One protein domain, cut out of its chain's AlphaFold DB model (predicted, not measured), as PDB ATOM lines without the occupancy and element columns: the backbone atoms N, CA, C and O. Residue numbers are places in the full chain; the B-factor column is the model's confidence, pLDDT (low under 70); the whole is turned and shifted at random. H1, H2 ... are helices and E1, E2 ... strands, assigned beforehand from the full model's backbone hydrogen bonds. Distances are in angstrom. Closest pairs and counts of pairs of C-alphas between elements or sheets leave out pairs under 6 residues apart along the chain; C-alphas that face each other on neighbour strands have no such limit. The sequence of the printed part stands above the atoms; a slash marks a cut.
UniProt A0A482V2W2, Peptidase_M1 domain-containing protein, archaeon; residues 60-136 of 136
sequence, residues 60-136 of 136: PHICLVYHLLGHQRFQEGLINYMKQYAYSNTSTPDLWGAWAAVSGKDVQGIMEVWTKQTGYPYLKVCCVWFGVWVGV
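What this domain is: This is residues 60 to 136 of the 136 residues of the protein "Peptidase_M1 domain-containing protein" of archaeon (UniProt A0A482V2W2). A small body of four helices has one long tail: H1 and H2 turn a corner over the helical hairpin of H3 and H4, with H2 packed crosswise on H3 and H1 more loosely beside H4. From this body residues 121 to 136, most of E1 and the chain's end, stick out and make much of the length. The printed part has 77 residues with four named helices and one named strand, in the order H1, H2, H3, H4, E1; the class is mostly helix, and E1 pairs with no named strand. The whole is extended, with a radius of gyration of the C-alphas of 19.6 A and spans of 75 by 27 by 16 A.

How they stand to each other: Start at H1, residues 60 to 69, and pass the tight link to H2, residues 71 to 84. These two are close but not clearly touching: their closest C-alphas, of Tyr 66 and Phe 74, are 6.2 A apart, and their lines are only just about perpendicular, at 72 degrees. Go on to H3, residues 92 to 103, which touches H2 at a steep tilt of 54 degrees, opposite ways; their closest C-alphas, of Gly 77 and Trp 99, are 4.9 A apart. Next comes H4, residues 107 to 116, which forms a helical hairpin with H3 at a shallow tilt of 32 degrees, opposite ways; the closest C-alphas, of Trp 96 and Gln 108, are 5.2 A apart. H4 only just touches H1, with 3 pairs of C-alphas within 8 A, the closest being His 61 and Trp 114 at 6.7 A; they run opposite ways at a shallow tilt of 16 degrees. The helix packing is mostly aligned, but only just: 2 of 3 touching pairs are at a shallow tilt. E1, residues 120 to 127, is apart from H1, H2, H3 and H4. Every O i to N i+4 pair is within hydrogen-bond range in H1, H2 and H4; in H3 it is 7 of 8.

Where its parts are: Find C-alpha 60 at (13.062, -41.131, 20.112), where H1 begins its 14.2 A. H2, the longest helix by residues, runs 20.2 A. H3 covers 17.6 A from C-alpha 92 at (21.550, -33.643, 10.115), and H4 covers 14.0 A. E1 runs 21.8 A to C-alpha 127 at (-0.856, -65.365, 19.841).

The domain as a whole: Look at Tyr 87 and Val 136, whose C-alphas are the two farthest apart, at 76.4 A. Without residues 121 to 136, which stand free, the body spans 34 by 25 by 18 A. The printed part has no cut and no long link. The model's pLDDT is under 70 at residue 60 and at residues 114 to 136.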
ATOM      1  N   PRO A  60      12.963 -39.697  19.828       66.12
ATOM      2  CA  PRO A  60      13.062 -41.131  20.112       66.12
ATOM      3  C   PRO A  60      14.010 -41.849  19.152       66.12
ATOM      4  O   PRO A  60      14.541 -42.904  19.482       66.12
ATOM      5  N   HIS A  61      14.292 -41.245  17.998       71.50
ATOM      6  CA  HIS A  61      15.315 -41.718  17.083       71.50
ATOM      7  C   HIS A  61      16.740 -41.590  17.672       71.50
ATOM      8  O   HIS A  61      17.530 -42.516  17.520       71.50
ATOM      9  N   ILE A  62      17.080 -40.537  18.432       78.88
ATOM     10  CA  ILE A  62      18.393 -40.442  19.107       78.88
ATOM     11  C   ILE A  62      18.507 -41.522  20.187       78.88
ATOM     12  O   ILE A  62      19.530 -42.200  20.273       78.88
ATOM     13  N   CYS A  63      17.443 -41.748  20.967       79.81
ATOM     14  CA  CYS A  63      17.399 -42.841  21.946       79.81
ATOM     15  C   CYS A  63      17.531 -44.219  21.286       79.81
ATOM     16  O   CYS A  63      18.239 -45.084  21.800       79.81
ATOM     17  N   LEU A  64      16.886 -44.421  20.136       81.25
ATOM     18  CA  LEU A  64      17.019 -45.644  19.352       81.25
ATOM     19  C   LEU A  64      18.477 -45.873  18.945       81.25
ATOM     20  O   LEU A  64      19.000 -46.963  19.149       81.25
ATOM     21  N   VAL A  65      19.146 -44.846  18.418       84.31
ATOM     22  CA  VAL A  65      20.560 -44.916  18.024       84.31
ATOM     23  C   VAL A  65      21.461 -45.187  19.223       84.31
ATOM     24  O   VAL A  65      22.331 -46.051  19.137       84.31
ATOM     25  N   TYR A  66      21.198 -44.555  20.368       84.06
ATOM     26  CA  TYR A  66      21.916 -44.831  21.612       84.06
ATOM     27  C   TYR A  66      21.816 -46.310  22.022       84.06
ATOM     28  O   TYR A  66      22.832 -46.942  22.314       84.06
ATOM     29  N   HIS A  67      20.614 -46.893  21.982       82.94
ATOM     30  CA  HIS A  67      20.417 -48.313  22.286       82.94
ATOM     31  C   HIS A  67      20.990 -49.252  21.214       82.94
ATOM     32  O   HIS A  67      21.440 -50.347  21.543       82.94
ATOM     33  N   LEU A  68      21.007 -48.834  19.948       83.25
ATOM     34  CA  LEU A  68      21.485 -49.640  18.821       83.25
ATOM     35  C   LEU A  68      23.021 -49.708  18.736       83.25
ATOM     36  O   LEU A  68      23.577 -50.718  18.289       83.25
ATOM     37  N   LEU A  69      23.697 -48.636  19.153       84.94
ATOM     38  CA  LEU A  69      25.157 -48.480  19.126       84.94
ATOM     39  C   LEU A  69      25.823 -48.845  20.455       84.94
ATOM     40  O   LEU A  69      26.964 -49.308  20.466       84.94
ATOM     41  N   GLY A  70      25.122 -48.630  21.568       86.44
ATOM     42  CA  GLY A  70      25.691 -48.709  22.904       86.44
ATOM     43  C   GLY A  70      26.498 -47.462  23.285       86.44
ATOM     44  O   GLY A  70      26.877 -46.635  22.454       86.44
ATOM     45  N   HIS A  71      26.776 -47.335  24.583       85.62
ATOM     46  CA  HIS A  71      27.311 -46.113  25.190       85.62
ATOM     47  C   HIS A  71      28.669 -45.661  24.621       85.62
ATOM     48  O   HIS A  71      28.827 -44.496  24.260       85.62
ATOM     49  N   GLN A  72      29.636 -46.578  24.502       87.00
ATOM     50  CA  GLN A  72      31.011 -46.252  24.089       87.00
ATOM     51  C   GLN A  72      31.072 -45.725  22.649       87.00
ATOM     52  O   GLN A  72      31.606 -44.649  22.397       87.00
ATOM     53  N   ARG A  73      30.436 -46.436  21.710       87.56
ATOM     54  CA  ARG A  73      30.421 -46.068  20.285       87.56
ATOM     55  C   ARG A  73      29.638 -44.786  20.026       87.56
ATOM     56  O   ARG A  73      30.008 -44.001  19.155       87.56
ATOM     57  N   PHE A  74      28.582 -44.553  20.802       88.25
ATOM     58  CA  PHE A  74      27.812 -43.318  20.733       88.25
ATOM     59  C   PHE A  74      28.661 -42.097  21.120       88.25
ATOM     60  O   PHE A  74      28.691 -41.114  20.377       88.25
ATOM     61  N   GLN A  75      29.378 -42.174  22.248       88.69
ATOM     62  CA  GLN A  75      30.255 -41.097  22.716       88.69
ATOM     63  C   GLN A  75      31.431 -40.857  21.772       88.69
ATOM     64  O   GLN A  75      31.711 -39.710  21.431       88.69
ATOM     65  N   GLU A  76      32.088 -41.920  21.310       89.88
ATOM     66  CA  GLU A  76      33.182 -41.826  20.339       89.88
ATOM     67  C   GLU A  76      32.734 -41.129  19.046       89.88
ATOM     68  O   GLU A  76      33.421 -40.229  18.563       89.88
ATOM     69  N   GLY A  77      31.553 -41.475  18.521       89.56
ATOM     70  CA  GLY A  77      30.984 -40.808  17.348       89.56
ATOM     71  C   GLY A  77      30.681 -39.331  17.587       89.56
ATOM     72  O   GLY A  77      30.992 -38.502  16.735       89.56
ATOM     73  N   LEU A  78      30.163 -38.978  18.769       88.75
ATOM     74  CA  LEU A  78      29.879 -37.586  19.128       88.75
ATOM     75  C   LEU A  78      31.165 -36.755  19.266       88.75
ATOM     76  O   LEU A  78      31.236 -35.627  18.783       88.75
ATOM     77  N   ILE A  79      32.200 -37.318  19.890       89.25
ATOM     78  CA  ILE A  79      33.512 -36.673  20.024       89.25
ATOM     79  C   ILE A  79      34.143 -36.472  18.642       89.25
ATOM     80  O   ILE A  79      34.664 -35.394  18.357       89.25
ATOM     81  N   ASN A  80      34.083 -37.484  17.775       88.19
ATOM     82  CA  ASN A  80      34.612 -37.396  16.416       88.19
ATOM     83  C   ASN A  80      33.863 -36.356  15.580       88.19
ATOM     84  O   ASN A  80      34.502 -35.572  14.883       88.19
ATOM     85  N   TYR A  81      32.536 -36.306  15.700       89.31
ATOM     86  CA  TYR A  81      31.702 -35.295  15.061       89.31
ATOM     87  C   TYR A  81      32.078 -33.877  15.513       89.31
ATOM     88  O   TYR A  81      32.399 -33.025  14.687       89.31
ATOM     89  N   MET A  82      32.136 -33.634  16.827       87.38
ATOM     90  CA  MET A  82      32.497 -32.319  17.369       87.38
ATOM     91  C   MET A  82      33.902 -31.877  16.946       87.38
ATOM     92  O   MET A  82      34.106 -30.705  16.647       87.38
ATOM     93  N   LYS A  83      34.869 -32.802  16.875       87.62
ATOM     94  CA  LYS A  83      36.229 -32.500  16.402       87.62
ATOM     95  C   LYS A  83      36.271 -32.133  14.920       87.62
ATOM     96  O   LYS A  83      37.007 -31.226  14.553       87.62
ATOM     97  N   GLN A  84      35.509 -32.833  14.080       86.31
ATOM     98  CA  GLN A  84      35.497 -32.597  12.634       86.31
ATOM     99  C   GLN A  84      34.821 -31.273  12.262       86.31
ATOM    100  O   GLN A  84      35.254 -30.612  11.323       86.31
ATOM    101  N   TYR A  85      33.806 -30.858  13.022       85.38
ATOM    102  CA  TYR A  85      32.974 -29.702  12.688       85.38
ATOM    103  C   TYR A  85      33.080 -28.537  13.683       85.38
ATOM    104  O   TYR A  85      32.178 -27.707  13.753       85.38
ATOM    105  N   ALA A  86      34.187 -28.434  14.426       75.50
ATOM    106  CA  ALA A  86      34.348 -27.532  15.573       75.50
ATOM    107  C   ALA A  86      34.091 -26.027  15.314       75.50
ATOM    108  O   ALA A  86      33.952 -25.277  16.275       75.50
ATOM    109  N   TYR A  87      33.992 -25.571  14.060       73.06
ATOM    110  CA  TYR A  87      33.713 -24.170  13.700       73.06
ATOM    111  C   TYR A  87      32.894 -24.018  12.405       73.06
ATOM    112  O   TYR A  87      32.906 -22.955  11.788       73.06
ATOM    113  N   SER A  88      32.210 -25.077  11.961       78.25
ATOM    114  CA  SER A  88      31.448 -25.078  10.706       78.25
ATOM    115  C   SER A  88      29.965 -25.319  10.956       78.25
ATOM    116  O   SER A  88      29.579 -25.936  11.948       78.25
ATOM    117  N   ASN A  89      29.126 -24.864  10.028       78.50
ATOM    118  CA  ASN A  89      27.731 -25.274  10.018       78.50
ATOM    119  C   ASN A  89      27.635 -26.737   9.567       78.50
ATOM    120  O   ASN A  89      28.360 -27.161   8.665       78.50
ATOM    121  N   THR A  90      26.744 -27.492  10.197       74.12
ATOM    122  CA  THR A  90      26.534 -28.919   9.933       74.12
ATOM    123  C   THR A  90      25.076 -29.193   9.652       74.12
ATOM    124  O   THR A  90      24.191 -28.499  10.153       74.12
ATOM    125  N   SER A  91      24.825 -30.213   8.840       77.69
ATOM    126  CA  SER A  91      23.475 -30.694   8.583       77.69
ATOM    127  C   SER A  91      23.242 -32.028   9.288       77.69
ATOM    128  O   SER A  91      24.165 -32.781   9.584       77.69
ATOM    129  N   THR A  92      21.975 -32.364   9.526       73.38
ATOM    130  CA  THR A  92      21.550 -33.643  10.115       73.38
ATOM    131  C   THR A  92      22.221 -34.904   9.516       73.38
ATOM    132  O   THR A  92      22.550 -35.790  10.303       73.38
ATOM    133  N   PRO A  93      22.472 -35.037   8.191       79.25
ATOM    134  CA  PRO A  93      23.185 -36.197   7.631       79.25
ATOM    135  C   PRO A  93      24.629 -36.370   8.120       79.25
ATOM    136  O   PRO A  93      25.081 -37.508   8.251       79.25
ATOM    137  N   ASP A  94      25.334 -35.281   8.433       83.25
ATOM    138  CA  ASP A  94      26.741 -35.323   8.850       83.25
ATOM    139  C   ASP A  94      26.905 -36.043  10.200       83.25
ATOM    140  O   ASP A  94      27.859 -36.794  10.424       83.25
ATOM    141  N   LEU A  95      25.920 -35.879  11.089       84.81
ATOM    142  CA  LEU A  95      25.874 -36.552  12.386       84.81
ATOM    143  C   LEU A  95      25.709 -38.072  12.234       84.81
ATOM    144  O   LEU A  95      26.414 -38.845  12.888       84.81
ATOM    145  N   TRP A  96      24.809 -38.519  11.350       85.94
ATOM    146  CA  TRP A  96      24.609 -39.948  11.090       85.94
ATOM    147  C   TRP A  96      25.859 -40.591  10.476       85.94
ATOM    148  O   TRP A  96      26.208 -41.713  10.848       85.94
ATOM    149  N   GLY A  97      26.568 -39.865   9.603       85.44
ATOM    150  CA  GLY A  97      27.834 -40.306   9.012       85.44
ATOM    151  C   GLY A  97      28.931 -40.549  10.055       85.44
ATOM    152  O   GLY A  97      29.632 -41.562   9.992       85.44
ATOM    153  N   ALA A  98      29.033 -39.687  11.073       87.62
ATOM    154  CA  ALA A  98      29.999 -39.860  12.159       87.62
ATOM    155  C   ALA A  98      29.737 -41.130  12.995       87.62
ATOM    156  O   ALA A  98      30.676 -41.832  13.376       87.62
ATOM    157  N   TRP A  99      28.469 -41.477  13.243       88.19
ATOM    158  CA  TRP A  99      28.113 -42.727  13.928       88.19
ATOM    159  C   TRP A  99      28.250 -43.971  13.043       88.19
ATOM    160  O   TRP A  99      28.626 -45.037  13.543       88.19
ATOM    161  N   ALA A 100      27.997 -43.856  11.738       87.25
ATOM    162  CA  ALA A 100      28.236 -44.940  10.789       87.25
ATOM    163  C   ALA A 100      29.729 -45.314  10.740       87.25
ATOM    164  O   ALA A 100      30.073 -46.492  10.844       87.25
ATOM    165  N   ALA A 101      30.620 -44.315  10.711       86.19
ATOM    166  CA  ALA A 101      32.069 -44.522  10.694       86.19
ATOM    167  C   ALA A 101      32.601 -45.267  11.935       86.19
ATOM    168  O   ALA A 101      33.501 -46.096  11.823       86.19
ATOM    169  N   VAL A 102      32.040 -45.002  13.119       86.69
ATOM    170  CA  VAL A 102      32.489 -45.615  14.386       86.69
ATOM    171  C   VAL A 102      31.888 -47.006  14.620       86.69
ATOM    172  O   VAL A 102      32.510 -47.852  15.272       86.69
ATOM    173  N   SER A 103      30.675 -47.249  14.120       80.94
ATOM    174  CA  SER A 103      29.940 -48.494  14.368       80.94
ATOM    175  C   SER A 103      30.075 -49.546  13.275       80.94
ATOM    176  O   SER A 103      29.794 -50.714  13.541       80.94
ATOM    177  N   GLY A 104      30.458 -49.148  12.058       80.81
ATOM    178  CA  GLY A 104      30.449 -50.023  10.884       80.81
ATOM    179  C   GLY A 104      29.045 -50.484  10.470       80.81
ATOM    180  O   GLY A 104      28.919 -51.401   9.664       80.81
ATOM    181  N   LYS A 105      27.986 -49.885  11.034       77.50
ATOM    182  CA  LYS A 105      26.584 -50.149  10.695       77.50
ATOM    183  C   LYS A 105      26.019 -48.982   9.897       77.50
ATOM    184  O   LYS A 105      26.388 -47.830  10.128       77.50
ATOM    185  N   ASP A 106      25.067 -49.275   9.017       80.25
ATOM    186  CA  ASP A 106      24.338 -48.252   8.266       80.25
ATOM    187  C   ASP A 106      23.308 -47.534   9.162       80.25
ATOM    188  O   ASP A 106      22.109 -47.813   9.157       80.25
ATOM    189  N   VAL A 107      23.808 -46.628  10.006       81.94
ATOM    190  CA  VAL A 107      22.986 -45.762  10.867       81.94
ATOM    191  C   VAL A 107      22.198 -44.758  10.027       81.94
ATOM    192  O   VAL A 107      21.088 -44.380  10.402       81.94
ATOM    193  N   GLN A 108      22.751 -44.353   8.883       80.31
ATOM    194  CA  GLN A 108      22.140 -43.383   7.989       80.31
ATOM    195  C   GLN A 108      20.855 -43.936   7.372       80.31
ATOM    196  O   GLN A 108      19.827 -43.271   7.469       80.31
ATOM    197  N   GLY A 109      20.870 -45.160   6.838       79.75
ATOM    198  CA  GLY A 109      19.676 -45.793   6.276       79.75
ATOM    199  C   GLY A 109      18.565 -45.986   7.311       79.75
ATOM    200  O   GLY A 109      17.397 -45.704   7.043       79.75
ATOM    201  N   ILE A 110      18.923 -46.379   8.539       79.38
ATOM    202  CA  ILE A 110      17.964 -46.479   9.648       79.38
ATOM    203  C   ILE A 110      17.345 -45.103   9.910       79.38
ATOM    204  O   ILE A 110      16.124 -44.955   9.918       79.38
ATOM    205  N   MET A 111      18.173 -44.078  10.084       75.56
ATOM    206  CA  MET A 111      17.707 -42.738  10.440       75.56
ATOM    207  C   MET A 111      16.934 -42.054   9.329       75.56
ATOM    208  O   MET A 111      15.990 -41.326   9.613       75.56
ATOM    209  N   GLU A 112      17.257 -42.329   8.074       75.12
ATOM    210  CA  GLU A 112      16.494 -41.872   6.923       75.12
ATOM    211  C   GLU A 112      15.070 -42.443   6.933       75.12
ATOM    212  O   GLU A 112      14.112 -41.703   6.714       75.12
ATOM    213  N   VAL A 113      14.901 -43.721   7.285       74.56
ATOM    214  CA  VAL A 113      13.574 -44.329   7.465       74.56
ATOM    215  C   VAL A 113      12.824 -43.659   8.616       74.56
ATOM    216  O   VAL A 113      11.682 -43.249   8.430       74.56
ATOM    217  N   TRP A 114      13.462 -43.468   9.774       67.31
ATOM    218  CA  TRP A 114      12.826 -42.849  10.949       67.31
ATOM    219  C   TRP A 114      12.539 -41.349  10.800       67.31
ATOM    220  O   TRP A 114      11.665 -40.823  11.487       67.31
ATOM    221  N   THR A 115      13.268 -40.646   9.930       67.00
ATOM    222  CA  THR A 115      13.079 -39.206   9.685       67.00
ATOM    223  C   THR A 115      12.129 -38.928   8.525       67.00
ATOM    224  O   THR A 115      11.386 -37.948   8.587       67.00
ATOM    225  N   LYS A 116      12.098 -39.783   7.492       66.50
ATOM    226  CA  LYS A 116      11.175 -39.652   6.350       66.50
ATOM    227  C   LYS A 116       9.813 -40.293   6.601       66.50
ATOM    228  O   LYS A 116       8.809 -39.784   6.104       66.50
ATOM    229  N   GLN A 117       9.750 -41.402   7.339       58.97
ATOM    230  CA  GLN A 117       8.484 -42.065   7.652       58.97
ATOM    231  C   GLN A 117       7.894 -41.487   8.937       58.97
ATOM    232  O   GLN A 117       8.407 -41.675  10.035       58.97
ATOM    233  N   THR A 118       6.780 -40.770   8.802       52.59
ATOM    234  CA  THR A 118       6.059 -40.200   9.942       52.59
ATOM    235  C   THR A 118       5.248 -41.278  10.668       52.59
ATOM    236  O   THR A 118       4.227 -41.728  10.143       52.59
ATOM    237  N   GLY A 119       5.657 -41.660  11.879       52.81
ATOM    238  CA  GLY A 119       4.914 -42.572  12.761       52.81
ATOM    239  C   GLY A 119       5.826 -43.477  13.593       52.81
ATOM    240  O   GLY A 119       7.001 -43.637  13.283       52.81
ATOM    241  N   TYR A 120       5.281 -44.086  14.648       55.41
ATOM    242  CA  TYR A 120       5.958 -45.150  15.400       55.41
ATOM    243  C   TYR A 120       5.262 -46.484  15.121       55.41
ATOM    244  O   TYR A 120       4.028 -46.516  15.047       55.41
ATOM    245  N   PRO A 121       6.011 -47.589  14.962       56.25
ATOM    246  CA  PRO A 121       5.412 -48.902  14.787       56.25
ATOM    247  C   PRO A 121       4.693 -49.322  16.072       56.25
ATOM    248  O   PRO A 121       5.317 -49.485  17.120       56.25
ATOM    249  N   TYR A 122       3.378 -49.530  15.994       57.16
ATOM    250  CA  TYR A 122       2.645 -50.233  17.042       57.16
ATOM    251  C   TYR A 122       2.806 -51.736  16.815       57.16
ATOM    252  O   TYR A 122       2.359 -52.268  15.797       57.16
ATOM    253  N   LEU A 123       3.474 -52.409  17.753       61.88
ATOM    254  CA  LEU A 123       3.673 -53.853  17.721       61.88
ATOM    255  C   LEU A 123       2.492 -54.536  18.409       61.88
ATOM    256  O   LEU A 123       2.370 -54.494  19.634       61.88
ATOM    257  N   LYS A 124       1.635 -55.200  17.629       57.22
ATOM    258  CA  LYS A 124       0.599 -56.081  18.174       57.22
ATOM    259  C   LYS A 124       1.077 -57.525  18.090       57.22
ATOM    260  O   LYS A 124       1.142 -58.098  17.002       57.22
ATOM    261  N   VAL A 125       1.404 -58.107  19.243       61.75
ATOM    262  CA  VAL A 125       1.700 -59.539  19.363       61.75
ATOM    263  C   VAL A 125       0.371 -60.277  19.464       61.75
ATOM    264  O   VAL A 125      -0.316 -60.186  20.482       61.75
ATOM    265  N   CYS A 126      -0.021 -60.970  18.397       47.53
ATOM    266  CA  CYS A 126      -1.191 -61.841  18.422       47.53
ATOM    267  C   CYS A 126      -0.708 -63.285  18.574       47.53
ATOM    268  O   CYS A 126      -0.005 -63.802  17.702       47.53
ATOM    269  N   CYS A 127      -1.061 -63.930  19.685       47.72
ATOM    270  CA  CYS A 127      -0.856 -65.365  19.841       47.72
ATOM    271  C   CYS A 127      -1.912 -66.067  18.984       47.72
ATOM    272  O   CYS A 127      -3.093 -66.058  19.331       47.72
ATOM    273  N   VAL A 128      -1.509 -66.616  17.838       51.00
ATOM    274  CA  VAL A 128      -2.416 -67.394  16.993       51.00
ATOM    275  C   VAL A 128      -2.250 -68.864  17.343       51.00
ATOM    276  O   VAL A 128      -1.160 -69.423  17.259       51.00
ATOM    277  N   TRP A 129      -3.351 -69.480  17.764       44.34
ATOM    278  CA  TRP A 129      -3.411 -70.887  18.132       44.34
ATOM    279  C   TRP A 129      -3.512 -71.734  16.857       44.34
ATOM    280  O   TRP A 129      -4.605 -71.979  16.353       44.34
ATOM    281  N   PHE A 130      -2.376 -72.154  16.300       47.22
ATOM    282  CA  PHE A 130      -2.360 -73.190  15.267       47.22
ATOM    283  C   PHE A 130      -2.076 -74.540  15.920       47.22
ATOM    284  O   PHE A 130      -0.934 -74.883  16.214       47.22
ATOM    285  N   GLY A 131      -3.137 -75.306  16.159       50.78
ATOM    286  CA  GLY A 131      -3.006 -76.732  16.422       50.78
ATOM    287  C   GLY A 131      -2.762 -77.469  15.105       50.78
ATOM    288  O   GLY A 131      -3.493 -77.253  14.140       50.78
ATOM    289  N   VAL A 132      -1.777 -78.369  15.069       46.75
ATOM    290  CA  VAL A 132      -1.669 -79.416  14.037       46.75
ATOM    291  C   VAL A 132      -2.102 -80.740  14.659       46.75
ATOM    292  O   VAL A 132      -1.561 -81.146  15.690       46.75
ATOM    293  N   TRP A 133      -3.096 -81.399  14.058       45.16
ATOM    294  CA  TRP A 133      -3.549 -82.713  14.505       45.16
ATOM    295  C   TRP A 133      -2.548 -83.743  13.994       45.16
ATOM    296  O   TRP A 133      -2.550 -84.078  12.812       45.16
ATOM    297  N   VAL A 134      -1.655 -84.207  14.865       47.69
ATOM    298  CA  VAL A 134      -0.819 -85.372  14.566       47.69
ATOM    299  C   VAL A 134      -1.585 -86.591  15.068       47.69
ATOM    300  O   VAL A 134      -1.519 -86.936  16.246       47.69
ATOM    301  N   GLY A 135      -2.400 -87.164  14.186       45.44
ATOM    302  CA  GLY A 135      -3.029 -88.460  14.409       45.44
ATOM    303  C   GLY A 135      -2.045 -89.596  14.165       45.44
ATOM    304  O   GLY A 135      -1.207 -89.501  13.266       45.44
ATOM    305  N   VAL A 136      -2.167 -90.638  14.988       44.00
ATOM    306  CA  VAL A 136      -1.577 -91.966  14.766       44.00
ATOM    307  C   VAL A 136      -2.366 -92.689  13.684       44.00
ATOM    308  O   VAL A 136      -3.614 -92.571  13.716       44.00
TER     309      VAL A 136